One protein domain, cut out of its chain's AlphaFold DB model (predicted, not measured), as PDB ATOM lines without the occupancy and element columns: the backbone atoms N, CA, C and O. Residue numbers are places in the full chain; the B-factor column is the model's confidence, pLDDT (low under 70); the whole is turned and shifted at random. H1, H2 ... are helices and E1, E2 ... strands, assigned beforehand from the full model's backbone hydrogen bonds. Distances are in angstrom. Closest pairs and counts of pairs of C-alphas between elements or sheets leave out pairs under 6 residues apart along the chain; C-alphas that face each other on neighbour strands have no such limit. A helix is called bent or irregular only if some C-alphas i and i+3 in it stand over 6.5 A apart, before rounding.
ATOM      1  N   LYS A  34      10.001   8.480  40.814       63.94
ATOM      2  CA  LYS A  34      11.123   7.543  40.901       63.94
ATOM      3  C   LYS A  34      12.142   7.811  39.792       63.94
ATOM      4  O   LYS A  34      13.314   7.995  40.108       63.94
ATOM      5  N   GLY A  35      11.696   7.926  38.540       61.22
ATOM      6  CA  GLY A  35      12.573   8.226  37.404       61.22
ATOM      7  C   GLY A  35      13.256   9.591  37.514       61.22
ATOM      8  O   GLY A  35      14.453   9.708  37.257       61.22
ATOM      9  N   CYS A  36      12.541  10.615  37.994       69.44
ATOM     10  CA  CYS A  36      13.142  11.926  38.253       69.44
ATOM     11  C   CYS A  36      14.233  11.852  39.340       69.44
ATOM     12  O   CYS A  36      15.317  12.421  39.194       69.44
ATOM     13  N   ARG A  37      13.992  11.100  40.423       74.19
ATOM     14  CA  ARG A  37      14.986  10.898  41.488       74.19
ATOM     15  C   ARG A  37      16.210  10.138  40.991       74.19
ATOM     16  O   ARG A  37      17.324  10.492  41.368       74.19
ATOM     17  N   GLU A  38      16.025   9.119  40.162       68.50
ATOM     18  CA  GLU A  38      17.114   8.340  39.557       68.50
ATOM     19  C   GLU A  38      17.970   9.211  38.622       68.50
ATOM     20  O   GLU A  38      19.196   9.182  38.719       68.50
ATOM     21  N   TYR A  39      17.349  10.092  37.830       62.31
ATOM     22  CA  TYR A  39      18.058  11.068  36.996       62.31
ATOM     23  C   TYR A  39      18.899  12.057  37.817       62.31
ATOM     24  O   TYR A  39      20.066  12.281  37.515       62.31
ATOM     25  N   HIS A  40      18.330  12.629  38.881       64.81
ATOM     26  CA  HIS A  40      19.039  13.600  39.721       64.81
ATOM     27  C   HIS A  40      20.060  12.970  40.685       64.81
ATOM     28  O   HIS A  40      20.921  13.679  41.205       64.81
ATOM     29  N   SER A  41      19.960  11.664  40.949       63.31
ATOM     30  CA  SER A  41      20.915  10.920  41.787       63.31
ATOM     31  C   SER A  41      22.044  10.268  40.989       63.31
ATOM     32  O   SER A  41      23.108  10.004  41.553       63.31
ATOM     33  N   GLY A  42      21.864  10.062  39.682       51.53
ATOM     34  CA  GLY A  42      22.953   9.789  38.755       51.53
ATOM     35  C   GLY A  42      23.782  11.055  38.556       51.53
ATOM     36  O   GLY A  42      23.267  12.072  38.107       51.53
ATOM     37  N   GLY A  43      25.066  11.026  38.927       48.47
ATOM     38  CA  GLY A  43      25.996  12.144  38.723       48.47
ATOM     39  C   GLY A  43      26.057  12.638  37.262       48.47
ATOM     40  O   GLY A  43      25.449  12.037  36.380       48.47
ATOM     41  N   PRO A  44      26.799  13.727  36.981       43.06
ATOM     42  CA  PRO A  44      26.751  14.413  35.693       43.06
ATOM     43  C   PRO A  44      26.995  13.430  34.546       43.06
ATOM     44  O   PRO A  44      28.100  12.905  34.395       43.06
ATOM     45  N   VAL A  45      25.955  13.195  33.742       49.44
ATOM     46  CA  VAL A  45      26.044  12.455  32.485       49.44
ATOM     47  C   VAL A  45      26.926  13.295  31.567       49.44
ATOM     48  O   VAL A  45      26.502  14.294  30.989       49.44
ATOM     49  N   GLN A  46      28.218  12.971  31.545       39.00
ATOM     50  CA  GLN A  46      29.178  13.656  30.700       39.00
ATOM     51  C   GLN A  46      28.886  13.323  29.240       39.00
ATOM     52  O   GLN A  46      29.026  12.181  28.812       39.00
ATOM     53  N   GLY A  47      28.562  14.364  28.478       42.47
ATOM     54  CA  GLY A  47      28.588  14.353  27.024       42.47
ATOM     55  C   GLY A  47      27.222  14.627  26.421       42.47
ATOM     56  O   GLY A  47      26.337  13.785  26.480       42.47
ATOM     57  N   LYS A  48      27.091  15.787  25.766       39.25
ATOM     58  CA  LYS A  48      26.119  15.984  24.683       39.25
ATOM     59  C   LYS A  48      26.219  14.772  23.758       39.25
ATOM     60  O   LYS A  48      27.223  14.633  23.056       39.25
ATOM     61  N   VAL A  49      25.223  13.891  23.769       48.50
ATOM     62  CA  VAL A  49      25.204  12.754  22.847       48.50
ATOM     63  C   VAL A  49      24.716  13.284  21.508       48.50
ATOM     64  O   VAL A  49      23.519  13.367  21.232       48.50
ATOM     65  N   GLU A  50      25.659  13.706  20.672       47.75
ATOM     66  CA  GLU A  50      25.360  14.053  19.292       47.75
ATOM     67  C   GLU A  50      25.176  12.751  18.505       47.75
ATOM     68  O   GLU A  50      26.126  12.049  18.163       47.75
ATOM     69  N   VAL A  51      23.918  12.387  18.265       54.22
ATOM     70  CA  VAL A  51      23.545  11.224  17.454       54.22
ATOM     71  C   VAL A  51      23.793  11.568  15.983       54.22
ATOM     72  O   VAL A  51      22.895  11.995  15.255       54.22
ATOM     73  N   ALA A  52      25.055  11.479  15.565       46.25
ATOM     74  CA  ALA A  52      25.474  11.657  14.182       46.25
ATOM     75  C   ALA A  52      25.158  10.387  13.374       46.25
ATOM     76  O   ALA A  52      25.535   9.278  13.748       46.25
ATOM     77  N   ALA A  53      24.454  10.532  12.250       52.19
ATOM     78  CA  ALA A  53      24.154   9.402  11.376       52.19
ATOM     79  C   ALA A  53      25.430   8.866  10.679       52.19
ATOM     80  O   ALA A  53      26.251   9.679  10.249       52.19
ATOM     81  N   PRO A  54      25.573   7.536  10.485       50.31
ATOM     82  CA  PRO A  54      24.635   6.477  10.851       50.31
ATOM     83  C   PRO A  54      25.030   5.792  12.172       50.31
ATOM     84  O   PRO A  54      25.726   4.781  12.171       50.31
ATOM     85  N   SER A  55      24.552   6.309  13.305       58.72
ATOM     86  CA  SER A  55      24.574   5.602  14.588       58.72
ATOM     87  C   SER A  55      23.415   4.605  14.701       58.72
ATOM     88  O   SER A  55      22.363   4.739  14.064       58.72
ATOM     89  N   ASP A  56      23.603   3.573  15.522       65.25
ATOM     90  CA  ASP A  56      22.586   2.546  15.767       65.25
ATOM     91  C   ASP A  56      21.373   3.044  16.574       65.25
ATOM     92  O   ASP A  56      20.279   2.482  16.484       65.25
ATOM     93  N   HIS A  57      21.557   4.147  17.289       71.81
ATOM     94  CA  HIS A  57      20.507   4.980  17.864       71.81
ATOM     95  C   HIS A  57      20.250   6.133  16.897       71.81
ATOM     96  O   HIS A  57      21.206   6.745  16.432       71.81
ATOM     97  N   ASN A  58      19.003   6.410  16.524       81.50
ATOM     98  CA  ASN A  58      18.680   7.509  15.607       81.50
ATOM     99  C   ASN A  58      17.252   8.010  15.846       81.50
ATOM    100  O   ASN A  58      16.421   7.285  16.381       81.50
ATOM    101  N   TYR A  59      16.924   9.220  15.416       85.50
ATOM    102  CA  TYR A  59      15.551   9.719  15.393       85.50
ATOM    103  C   TYR A  59      15.280  10.483  14.107       85.50
ATOM    104  O   TYR A  59      16.193  10.998  13.471       85.50
ATOM    105  N   ASN A  60      14.012  10.568  13.707       84.75
ATOM    106  CA  ASN A  60      13.617  11.400  12.576       84.75
ATOM    107  C   ASN A  60      13.388  12.845  13.062       84.75
ATOM    108  O   ASN A  60      12.355  13.096  13.694       84.75
ATOM    109  N   PRO A  61      14.254  13.828  12.739       83.94
ATOM    110  CA  PRO A  61      14.106  15.198  13.241       83.94
ATOM    111  C   PRO A  61      12.808  15.863  12.773       83.94
ATOM    112  O   PRO A  61      12.231  16.685  13.479       83.94
ATOM    113  N   ARG A  62      12.297  15.473  11.596       84.38
ATOM    114  CA  ARG A  62      11.029  15.993  11.061       84.38
ATOM    115  C   ARG A  62       9.814  15.481  11.827       84.38
ATOM    116  O   ARG A  62       8.761  16.104  11.728       84.38
ATOM    117  N   SER A  63       9.956  14.382  12.570       86.62
ATOM    118  CA  SER A  63       8.887  13.803  13.391       86.62
ATOM    119  C   SER A  63       8.751  14.451  14.770       86.62
ATOM    120  O   SER A  63       7.745  14.217  15.431       86.62
ATOM    121  N   VAL A  64       9.728  15.264  15.196       89.69
ATOM    122  CA  VAL A  64       9.703  15.916  16.509       89.69
ATOM    123  C   VAL A  64       8.604  16.972  16.534       89.69
ATOM    124  O   VAL A  64       8.602  17.912  15.733       89.69
ATOM    125  N   ARG A  65       7.646  16.793  17.439       91.56
ATOM    126  CA  ARG A  65       6.505  17.687  17.649       91.56
ATOM    127  C   ARG A  65       6.239  17.858  19.133       91.56
ATOM    128  O   ARG A  65       6.554  16.966  19.918       91.56
ATOM    129  N   GLN A  66       5.612  18.966  19.512       92.38
ATOM    130  CA  GLN A  66       5.033  19.072  20.847       92.38
ATOM    131  C   GLN A  66       3.896  18.056  21.009       92.38
ATOM    132  O   GLN A  66       3.203  17.712  20.052       92.38
ATOM    133  N   LEU A  67       3.695  17.574  22.229       88.81
ATOM    134  CA  LEU A  67       2.621  16.656  22.578       88.81
ATOM    135  C   LEU A  67       1.672  17.343  23.565       88.81
ATOM    136  O   LEU A  67       2.090  17.772  24.639       88.81
ATOM    137  N   LYS A  68       0.390  17.435  23.197       88.19
ATOM    138  CA  LYS A  68      -0.667  17.974  24.060       88.19
ATOM    139  C   LYS A  68      -1.024  16.935  25.116       88.19
ATOM    140  O   LYS A  68      -1.547  15.873  24.781       88.19
ATOM    141  N   ILE A  69      -0.787  17.238  26.389       80.75
ATOM    142  CA  ILE A  69      -1.239  16.403  27.512       80.75
ATOM    143  C   ILE A  69      -2.078  17.269  28.446       80.75
ATOM    144  O   ILE A  69      -1.668  18.363  28.835       80.75
ATOM    145  N   ARG A  70      -3.289  16.790  28.775       80.50
ATOM    146  CA  ARG A  70      -4.273  17.500  29.619       80.50
ATOM    147  C   ARG A  70      -4.543  18.940  29.146       80.50
ATOM    148  O   ARG A  70      -4.653  19.855  29.949       80.50
ATOM    149  N   GLY A  71      -4.606  19.137  27.827       80.25
ATOM    150  CA  GLY A  71      -4.890  20.438  27.210       80.25
ATOM    151  C   GLY A  71      -3.702  21.403  27.125       80.25
ATOM    152  O   GLY A  71      -3.861  22.480  26.562       80.25
ATOM    153  N   SER A  72      -2.520  21.026  27.621       82.88
ATOM    154  CA  SER A  72      -1.331  21.889  27.633       82.88
ATOM    155  C   SER A  72      -0.243  21.413  26.668       82.88
ATOM    156  O   SER A  72       0.025  20.215  26.551       82.88
ATOM    157  N   TYR A  73       0.366  22.379  25.980       87.12
ATOM    158  CA  TYR A  73       1.586  22.249  25.179       87.12
ATOM    159  C   TYR A  73       2.785  22.815  25.977       87.12
ATOM    160  O   TYR A  73       2.581  23.418  27.029       87.12
ATOM    161  N   GLY A  74       4.024  22.625  25.509       84.56
ATOM    162  CA  GLY A  74       5.224  23.223  26.126       84.56
ATOM    163  C   GLY A  74       5.948  22.377  27.183       84.56
ATOM    164  O   GLY A  74       6.980  22.794  27.695       84.56
ATOM    165  N   ARG A  75       5.454  21.173  27.505       90.69
ATOM    166  CA  ARG A  75       6.138  20.232  28.422       90.69
ATOM    167  C   ARG A  75       6.603  18.952  27.742       90.69
ATOM    168  O   ARG A  75       7.688  18.459  28.033       90.69
ATOM    169  N   TYR A  76       5.776  18.415  26.852       92.00
ATOM    170  CA  TYR A  76       6.003  17.105  26.262       92.00
ATOM    171  C   TYR A  76       6.362  17.204  24.784       92.00
ATOM    172  O   TYR A  76       5.807  18.022  24.048       92.00
ATOM    173  N   LEU A  77       7.240  16.311  24.342       92.69
ATOM    174  CA  LEU A  77       7.569  16.073  22.944       92.69
ATOM    175  C   LEU A  77       7.101  14.678  22.519       92.69
ATOM    176  O   LEU A  77       7.039  13.743  23.316       92.69
ATOM    177  N   THR A  78       6.802  14.516  21.235       91.50
ATOM    178  CA  THR A  78       6.642  13.213  20.591       91.50
ATOM    179  C   THR A  78       7.491  13.149  19.335       91.50
ATOM    180  O   THR A  78       7.649  14.146  18.633       91.50
ATOM    181  N   PHE A  79       8.071  11.982  19.070       90.31
ATOM    182  CA  PHE A  79       8.912  11.751  17.899       90.31
ATOM    183  C   PHE A  79       9.038  10.256  17.602       90.31
ATOM    184  O   PHE A  79       8.725   9.410  18.439       90.31
ATOM    185  N   THR A  80       9.514   9.928  16.407       88.25
ATOM    186  CA  THR A  80       9.863   8.560  16.021       88.25
ATOM    187  C   THR A  80      11.370   8.372  16.138       88.25
ATOM    188  O   THR A  80      12.142   9.105  15.511       88.25
ATOM    189  N   GLY A  81      11.777   7.378  16.923       85.31
ATOM    190  CA  GLY A  81      13.174   7.009  17.141       85.31
ATOM    191  C   GLY A  81      13.431   5.541  16.826       85.31
ATOM    192  O   GLY A  81      12.547   4.705  16.982       85.31
ATOM    193  N   THR A  82      14.644   5.225  16.402       80.12
ATOM    194  CA  THR A  82      15.175   3.872  16.252       80.12
ATOM    195  C   THR A  82      16.135   3.599  17.404       80.12
ATOM    196  O   THR A  82      16.979   4.435  17.725       80.12
ATOM    197  N   THR A  83      15.989   2.441  18.038       75.00
ATOM    198  CA  THR A  83      16.874   1.982  19.114       75.00
ATOM    199  C   THR A  83      17.246   0.517  18.890       75.00
ATOM    200  O   THR A  83      16.543  -0.213  18.175       75.00
ATOM    201  N   LEU A  84      18.371   0.105  19.471       73.56
ATOM    202  CA  LEU A  84      18.822  -1.279  19.489       73.56
ATOM    203  C   LEU A  84      18.292  -1.982  20.730       73.56
ATOM    204  O   LEU A  84      18.618  -1.605  21.851       73.56
ATOM    205  N   ASN A  85      17.552  -3.064  20.523       69.62
ATOM    206  CA  ASN A  85      17.212  -3.983  21.595       69.62
ATOM    207  C   ASN A  85      18.168  -5.172  21.536       69.62
ATOM    208  O   ASN A  85      18.050  -6.033  20.661       69.62
ATOM    209  N   ALA A  86      19.127  -5.209  22.457       65.81
ATOM    210  CA  ALA A  86      19.961  -6.384  22.661       65.81
ATOM    211  C   ALA A  86      19.174  -7.442  23.444       65.81
ATOM    212  O   ALA A  86      18.526  -7.129  24.443       65.81
ATOM    213  N   TYR A  87      19.245  -8.697  23.012       70.81
ATOM    214  CA  TYR A  87      18.716  -9.828  23.766       70.81
ATOM    215  C   TYR A  87      19.810 -10.868  23.985       70.81
ATOM    216  O   TYR A  87      20.580 -11.210  23.082       70.81
ATOM    217  N   SER A  88      19.883 -11.373  25.213       72.44
ATOM    218  CA  SER A  88      20.818 -12.428  25.575       72.44
ATOM    219  C   SER A  88      20.342 -13.765  25.019       72.44
ATOM    220  O   SER A  88      19.190 -14.158  25.213       72.44
ATOM    221  N   ARG A 139      17.127  -3.935  15.557       74.75
ATOM    222  CA  ARG A 139      16.814  -2.522  15.298       74.75
ATOM    223  C   ARG A 139      15.305  -2.364  15.199       74.75
ATOM    224  O   ARG A 139      14.696  -2.891  14.269       74.75
ATOM    225  N   ARG A 140      14.702  -1.607  16.116       75.12
ATOM    226  CA  ARG A 140      13.265  -1.307  16.082       75.12
ATOM    227  C   ARG A 140      13.001   0.185  16.161       75.12
ATOM    228  O   ARG A 140      13.737   0.931  16.804       75.12
ATOM    229  N   SER A 141      11.917   0.596  15.513       80.38
ATOM    230  CA  SER A 141      11.402   1.959  15.580       80.38
ATOM    231  C   SER A 141      10.277   2.044  16.605       80.38
ATOM    232  O   SER A 141       9.371   1.213  16.607       80.38
ATOM    233  N   PHE A 142      10.324   3.065  17.452       83.25
ATOM    234  CA  PHE A 142       9.338   3.351  18.488       83.25
ATOM    235  C   PHE A 142       8.835   4.782  18.353       83.25
ATOM    236  O   PHE A 142       9.555   5.674  17.890       83.25
ATOM    237  N   ARG A 143       7.601   5.012  18.802       86.81
ATOM    238  CA  ARG A 143       7.096   6.359  19.036       86.81
ATOM    239  C   ARG A 143       7.403   6.749  20.474       86.81
ATOM    240  O   ARG A 143       6.947   6.093  21.403       86.81
ATOM    241  N   TYR A 144       8.145   7.824  20.652       88.56
ATOM    242  CA  TYR A 144       8.522   8.342  21.956       88.56
ATOM    243  C   TYR A 144       7.512   9.392  22.421       88.56
ATOM    244  O   TYR A 144       6.959  10.157  21.618       88.56
ATOM    245  N   GLN A 145       7.284   9.417  23.728       91.38
ATOM    246  CA  GLN A 145       6.722  10.538  24.471       91.38
ATOM    247  C   GLN A 145       7.798  10.973  25.457       91.38
ATOM    248  O   GLN A 145       8.285  10.140  26.206       91.38
ATOM    249  N   LEU A 146       8.218  12.231  25.422       91.81
ATOM    250  CA  LEU A 146       9.333  12.732  26.221       91.81
ATOM    251  C   LEU A 146       8.858  13.922  27.047       91.81
ATOM    252  O   LEU A 146       8.248  14.834  26.496       91.81
ATOM    253  N   ASP A 147       9.108  13.901  28.349       92.75
ATOM    254  CA  ASP A 147       8.830  14.983  29.285       92.75
ATOM    255  C   ASP A 147      10.097  15.819  29.469       92.75
ATOM    256  O   ASP A 147      11.074  15.373  30.068       92.75
ATOM    257  N   CYS A 148      10.085  17.041  28.944       90.12
ATOM    258  CA  CYS A 148      11.231  17.939  29.014       90.12
ATOM    259  C   CYS A 148      11.439  18.569  30.392       90.12
ATOM    260  O   CYS A 148      12.500  19.142  30.632       90.12
ATOM    261  N   LYS A 149      10.444  18.493  31.282       89.06
ATOM    262  CA  LYS A 149      10.553  19.016  32.646       89.06
ATOM    263  C   LYS A 149      11.177  17.981  33.574       89.06
ATOM    264  O   LYS A 149      12.114  18.303  34.293       89.06
ATOM    265  N   ASP A 150      10.661  16.757  33.527       86.50
ATOM    266  CA  ASP A 150      11.107  15.672  34.409       86.50
ATOM    267  C   ASP A 150      12.288  14.886  33.816       86.50
ATOM    268  O   ASP A 150      12.854  14.032  34.493       86.50
ATOM    269  N   LEU A 151      12.638  15.150  32.551       89.25
ATOM    270  CA  LEU A 151      13.663  14.429  31.791       89.25
ATOM    271  C   LEU A 151      13.422  12.917  31.821       89.25
ATOM    272  O   LEU A 151      14.313  12.098  32.054       89.25
ATOM    273  N   THR A 152      12.175  12.552  31.528       91.06
ATOM    274  CA  THR A 152      11.735  11.166  31.381       91.06
ATOM    275  C   THR A 152      11.138  10.924  29.999       91.06
ATOM    276  O   THR A 152      10.720  11.852  29.306       91.06
ATOM    277  N   PHE A 153      11.098   9.671  29.559       90.19
ATOM    278  CA  PHE A 153      10.472   9.277  28.305       90.19
ATOM    279  C   PHE A 153       9.728   7.950  28.430       90.19
ATOM    280  O   PHE A 153      10.067   7.101  29.245       90.19
ATOM    281  N   ASP A 154       8.739   7.752  27.569       87.00
ATOM    282  CA  ASP A 154       8.026   6.494  27.379       87.00
ATOM    283  C   ASP A 154       8.074   6.097  25.894       87.00
ATOM    284  O   ASP A 154       7.991   6.944  24.996       87.00
ATOM    285  N   ARG A 155       8.202   4.795  25.621       83.81
ATOM    286  CA  ARG A 155       8.223   4.219  24.269       83.81
ATOM    287  C   ARG A 155       6.907   3.507  23.997       83.81
ATOM    288  O   ARG A 155       6.595   2.479  24.590       83.81
ATOM    289  N   LYS A 156       6.153   4.016  23.028       77.44
ATOM    290  CA  LYS A 156       4.934   3.400  22.499       77.44
ATOM    291  C   LYS A 156       5.252   2.635  21.205       77.44
ATOM    292  O   LYS A 156       5.792   3.207  20.256       77.44
ATOM    293  N   GLY A 157       4.916   1.346  21.160       65.88
ATOM    294  CA  GLY A 157       5.087   0.466  19.994       65.88
ATOM    295  C   GLY A 157       4.771  -1.001  20.316       65.88
ATOM    296  O   GLY A 157       4.663  -1.361  21.488       65.88
ATOM    297  N   ASP A 158       4.644  -1.841  19.285       52.66
ATOM    298  CA  ASP A 158       4.140  -3.230  19.355       52.66
ATOM    299  C   ASP A 158       5.102  -4.254  19.997       52.66
ATOM    300  O   ASP A 158       5.107  -5.430  19.631       52.66
ATOM    301  N   PHE A 159       5.934  -3.862  20.967       48.12
ATOM    302  CA  PHE A 159       6.691  -4.854  21.731       48.12
ATOM    303  C   PHE A 159       5.886  -5.352  22.933       48.12
ATOM    304  O   PHE A 159       5.925  -4.808  24.037       48.12
ATOM    305  N   SER A 160       5.167  -6.446  22.702       40.50
ATOM    306  CA  SER A 160       4.739  -7.405  23.717       40.50
ATOM    307  C   SER A 160       5.936  -8.247  24.183       40.50
ATOM    308  O   SER A 160       6.026  -9.444  23.939       40.50
ATOM    309  N   GLY A 161       6.890  -7.626  24.869       42.34
ATOM    310  CA  GLY A 161       7.984  -8.335  25.530       42.34
ATOM    311  C   GLY A 161       8.482  -7.537  26.724       42.34
ATOM    312  O   GLY A 161       8.187  -6.350  26.815       42.34
ATOM    313  N   PHE A 162       9.168  -8.210  27.649       40.34
ATOM    314  CA  PHE A 162       9.667  -7.750  28.957       40.34
ATOM    315  C   PHE A 162      10.653  -6.551  28.894       40.34
ATOM    316  O   PHE A 162      11.744  -6.601  29.449       40.34
ATOM    317  N   GLY A 163      10.294  -5.473  28.202       49.47
ATOM    318  CA  GLY A 163      10.945  -4.170  28.261       49.47
ATOM    319  C   GLY A 163      10.128  -3.238  29.150       49.47
ATOM    320  O   GLY A 163       8.896  -3.280  29.114       49.47
ATOM    321  N   ASN A 164      10.817  -2.433  29.960       52.66
ATOM    322  CA  ASN A 164      10.233  -1.486  30.909       52.66
ATOM    323  C   ASN A 164       9.122  -0.659  30.241       52.66
ATOM    324  O   ASN A 164       9.379   0.175  29.372       52.66
ATOM    325  N   LYS A 165       7.872  -0.951  30.613       58.88
ATOM    326  CA  LYS A 165       6.702  -0.158  30.237       58.88
ATOM    327  C   LYS A 165       6.574   0.978  31.240       58.88
ATOM    328  O   LYS A 165       6.556   0.714  32.439       58.88
ATOM    329  N   GLY A 166       6.403   2.198  30.748       73.38
ATOM    330  CA  GLY A 166       6.261   3.381  31.588       73.38
ATOM    331  C   GLY A 166       7.354   4.405  31.321       73.38
ATOM    332  O   GLY A 166       8.195   4.229  30.441       73.38
ATOM    333  N   TRP A 167       7.288   5.494  32.077       82.56
ATOM    334  CA  TRP A 167       8.274   6.561  32.017       82.56
ATOM    335  C   TRP A 167       9.611   6.066  32.585       82.56
ATOM    336  O   TRP A 167       9.639   5.399  33.614       82.56
ATOM    337  N   MET A 168      10.699   6.347  31.875       86.06
ATOM    338  CA  MET A 168      12.086   6.022  32.225       86.06
ATOM    339  C   MET A 168      12.926   7.296  32.138       86.06
ATOM    340  O   MET A 168      12.570   8.207  31.390       86.06
ATOM    341  N   ALA A 169      14.047   7.379  32.852       85.75
ATOM    342  CA  ALA A 169      14.943   8.534  32.751       85.75
ATOM    343  C   ALA A 169      15.579   8.620  31.352       85.75
ATOM    344  O   ALA A 169      16.028   7.609  30.819       85.75
ATOM    345  N   VAL A 170      15.681   9.817  30.756       86.69
ATOM    346  CA  VAL A 170      16.247  10.003  29.395       86.69
ATOM    347  C   VAL A 170      17.658   9.435  29.219       86.69
ATOM    348  O   VAL A 170      17.987   8.990  28.123       86.69
ATOM    349  N   GLY A 171      18.449   9.363  30.293       80.81
ATOM    350  CA  GLY A 171      19.784   8.759  30.282       80.81
ATOM    351  C   GLY A 171      19.801   7.246  30.023       80.81
ATOM    352  O   GLY A 171      20.856   6.700  29.711       80.81
ATOM    353  N   GLU A 172      18.657   6.561  30.115       80.88
ATOM    354  CA  GLU A 172      18.543   5.125  29.821       80.88
ATOM    355  C   GLU A 172      18.459   4.809  28.318       80.88
ATOM    356  O   GLU A 172      18.694   3.666  27.923       80.88
ATOM    357  N   ASP A 173      18.128   5.786  27.464       82.19
ATOM    358  CA  ASP A 173      18.060   5.597  26.011       82.19
ATOM    359  C   ASP A 173      18.789   6.739  25.279       82.19
ATOM    360  O   ASP A 173      18.316   7.881  25.285       82.19
ATOM    361  N   PRO A 174      19.914   6.453  24.589       84.44
ATOM    362  CA  PRO A 174      20.679   7.466  23.861       84.44
ATOM    363  C   PRO A 174      19.853   8.253  22.836       84.44
ATOM    364  O   PRO A 174      20.131   9.426  22.583       84.44
ATOM    365  N   THR A 175      18.816   7.637  22.254       86.06
ATOM    366  CA  THR A 175      17.911   8.313  21.320       86.06
ATOM    367  C   THR A 175      17.047   9.348  22.046       86.06
ATOM    368  O   THR A 175      16.832  10.440  21.517       86.06
ATOM    369  N   ALA A 176      16.565   9.035  23.254       88.56
ATOM    370  CA  ALA A 176      15.783   9.964  24.069       88.56
ATOM    371  C   ALA A 176      16.646  11.119  24.593       88.56
ATOM    372  O   ALA A 176      16.245  12.275  24.452       88.56
ATOM    373  N   GLN A 177      17.847  10.822  25.102       88.88
ATOM    374  CA  GLN A 177      18.809  11.832  25.555       88.88
ATOM    375  C   GLN A 177      19.115  12.856  24.455       88.88
ATOM    376  O   GLN A 177      19.021  14.061  24.674       88.88
ATOM    377  N   ALA A 178      19.404  12.392  23.237       88.12
ATOM    378  CA  ALA A 178      19.757  13.273  22.128       88.12
ATOM    379  C   ALA A 178      18.620  14.216  21.706       88.12
ATOM    380  O   ALA A 178      18.863  15.351  21.283       88.12
ATOM    381  N   VAL A 179      17.369  13.757  21.804       88.94
ATOM    382  CA  VAL A 179      16.206  14.618  21.560       88.94
ATOM    383  C   VAL A 179      15.996  15.581  22.724       88.94
ATOM    384  O   VAL A 179      15.730  16.756  22.468       88.94
ATOM    385  N   ALA A 180      16.159  15.129  23.971       90.38
ATOM    386  CA  ALA A 180      16.044  15.985  25.148       90.38
ATOM    387  C   ALA A 180      17.035  17.156  25.080       90.38
ATOM    388  O   ALA A 180      16.623  18.316  25.093       90.38
ATOM    389  N   ASP A 181      18.320  16.855  24.888       87.62
ATOM    390  CA  ASP A 181      19.404  17.841  24.833       87.62
ATOM    391  C   ASP A 181      19.188  18.890  23.735       87.62
ATOM    392  O   ASP A 181      19.552  20.058  23.888       87.62
ATOM    393  N   ARG A 182      18.602  18.476  22.606       87.06
ATOM    394  CA  ARG A 182      18.419  19.339  21.438       87.06
ATOM    395  C   ARG A 182      17.133  20.154  21.479       87.06
ATOM    396  O   ARG A 182      17.147  21.306  21.052       87.06
ATOM    397  N   TYR A 183      16.024  19.556  21.906       89.56
ATOM    398  CA  TYR A 183      14.692  20.132  21.712       89.56
ATOM    399  C   TYR A 183      14.033  20.615  23.000       89.56
ATOM    400  O   TYR A 183      13.205  21.517  22.917       89.56
ATOM    401  N   CYS A 184      14.405  20.100  24.174       88.75
ATOM    402  CA  CYS A 184      13.840  20.597  25.429       88.75
ATOM    403  C   CYS A 184      14.179  22.067  25.722       88.75
ATOM    404  O   CYS A 184      13.266  22.798  26.099       88.75
ATOM    405  N   PRO A 185      15.408  22.565  25.464       90.06
ATOM    406  CA  PRO A 185      15.721  23.986  25.649       90.06
ATOM    407  C   PRO A 185      14.929  24.928  24.734       90.06
ATOM    408  O   PRO A 185      14.860  26.124  24.994       90.06
ATOM    409  N   ILE A 186      14.366  24.403  23.643       87.75
ATOM    410  CA  ILE A 186      13.662  25.173  22.615       87.75
ATOM    411  C   ILE A 186      12.223  24.681  22.418       87.75
ATOM    412  O   ILE A 186      11.649  24.894  21.349       87.75
ATOM    413  N   ILE A 187      11.640  24.012  23.421       88.38
ATOM    414  CA  ILE A 187      10.356  23.306  23.301       88.38
ATOM    415  C   ILE A 187       9.231  24.202  22.783       88.38
ATOM    416  O   ILE A 187       8.456  23.775  21.929       88.38
ATOM    417  N   ASP A 188       9.202  25.464  23.203       84.75
ATOM    418  CA  ASP A 188       8.186  26.434  22.786       84.75
ATOM    419  C   ASP A 188       8.242  26.755  21.285       84.75
ATOM    420  O   ASP A 188       7.225  27.089  20.681       84.75
ATOM    421  N   SER A 189       9.417  26.603  20.670       83.94
ATOM    422  CA  SER A 189       9.635  26.789  19.230       83.94
ATOM    423  C   SER A 189       9.411  25.517  18.406       83.94
ATOM    424  O   SER A 189       9.359  25.571  17.176       83.94
ATOM    425  N   VAL A 190       9.275  24.359  19.061       87.12
ATOM    426  CA  VAL A 190       9.000  23.099  18.370       87.12
ATOM    427  C   VAL A 190       7.585  23.142  17.808       87.12
ATOM    428  O   VAL A 190       6.644  23.555  18.483       87.12
TER     429      VAL A 190
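What this domain is: This is residues 34 to 88 and 139 to 190 of the 200 residues of an uncharacterized protein of Synechococcus sp. KORDI-100 (UniProt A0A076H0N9). A strongly twisted, curled sheet of four strands has one helix, H2, packed along one face, making two layers. A small helix, H1, sits off to one side, and residues 42 to 64 lead from it past H2 to the sheet. The 107 printed residues hold H1, E1, E2, E3, E4 and H2 in that order; the sheet runs E1 - E2 - E3 - E4, all antiparallel, and the class is mixed. The whole is compact, with a radius of gyration of the C-alphas of 13.4 A and spans of 40 by 31 by 28 A.

Where its parts are: E2, residues 72 to 87, is 37.7 A long and bends by 59 degrees at residue 82. E3, residues 139 to 147, spans 23.8 A. The edge strands are E1, residues 65 to 69, 12.6 A, and E4, residues 152 to 156, 13.6 A. H2, residues 174 to 189, spans 22.7 A and ends at C-alpha 189 (9.635, 26.789, 19.230); it is irregular, with C-alphas 185 and 188 8.4 A apart. H1, residues 34 to 41, spans 10.4 A from C-alpha 34 (11.123, 7.543, 40.901).

How they stand to each other: In E2 and E3, N 77 and O 146 are 2.8 A apart, within hydrogen-bond range. Hairpin E1 and E2 has N 67 and O 76 at 2.8 A; hairpin E3 and E4 has N 145 and O 154 at 2.9 A. H2 is on the sheet at a height of 8.6 A, along the strands, at 13 degrees to E2 on the local plane; their closest C-alphas, Gly 74 and Asp 188, are 5.5 A apart. H1 is only just not on the sheet, with 4 pairs of C-alphas within 10 A, and is apart from H2. Every O i to N i+4 pair is within hydrogen-bond range in H1, and 8 of 12 in H2.

The domain as a whole: The farthest C-alphas, Gly 71 and Ser 88, are 41.8 A apart. Residues 89 to 138 are not printed; C-alphas 88 and 139 are 14.8 A apart across the cut. The links H1 to E1 and E4 to H2 are long. Mean pLDDT of the printed part is 75.5; residues 34 to 36, 38 to 56, 85 to 86 and 157 to 165 are under 70.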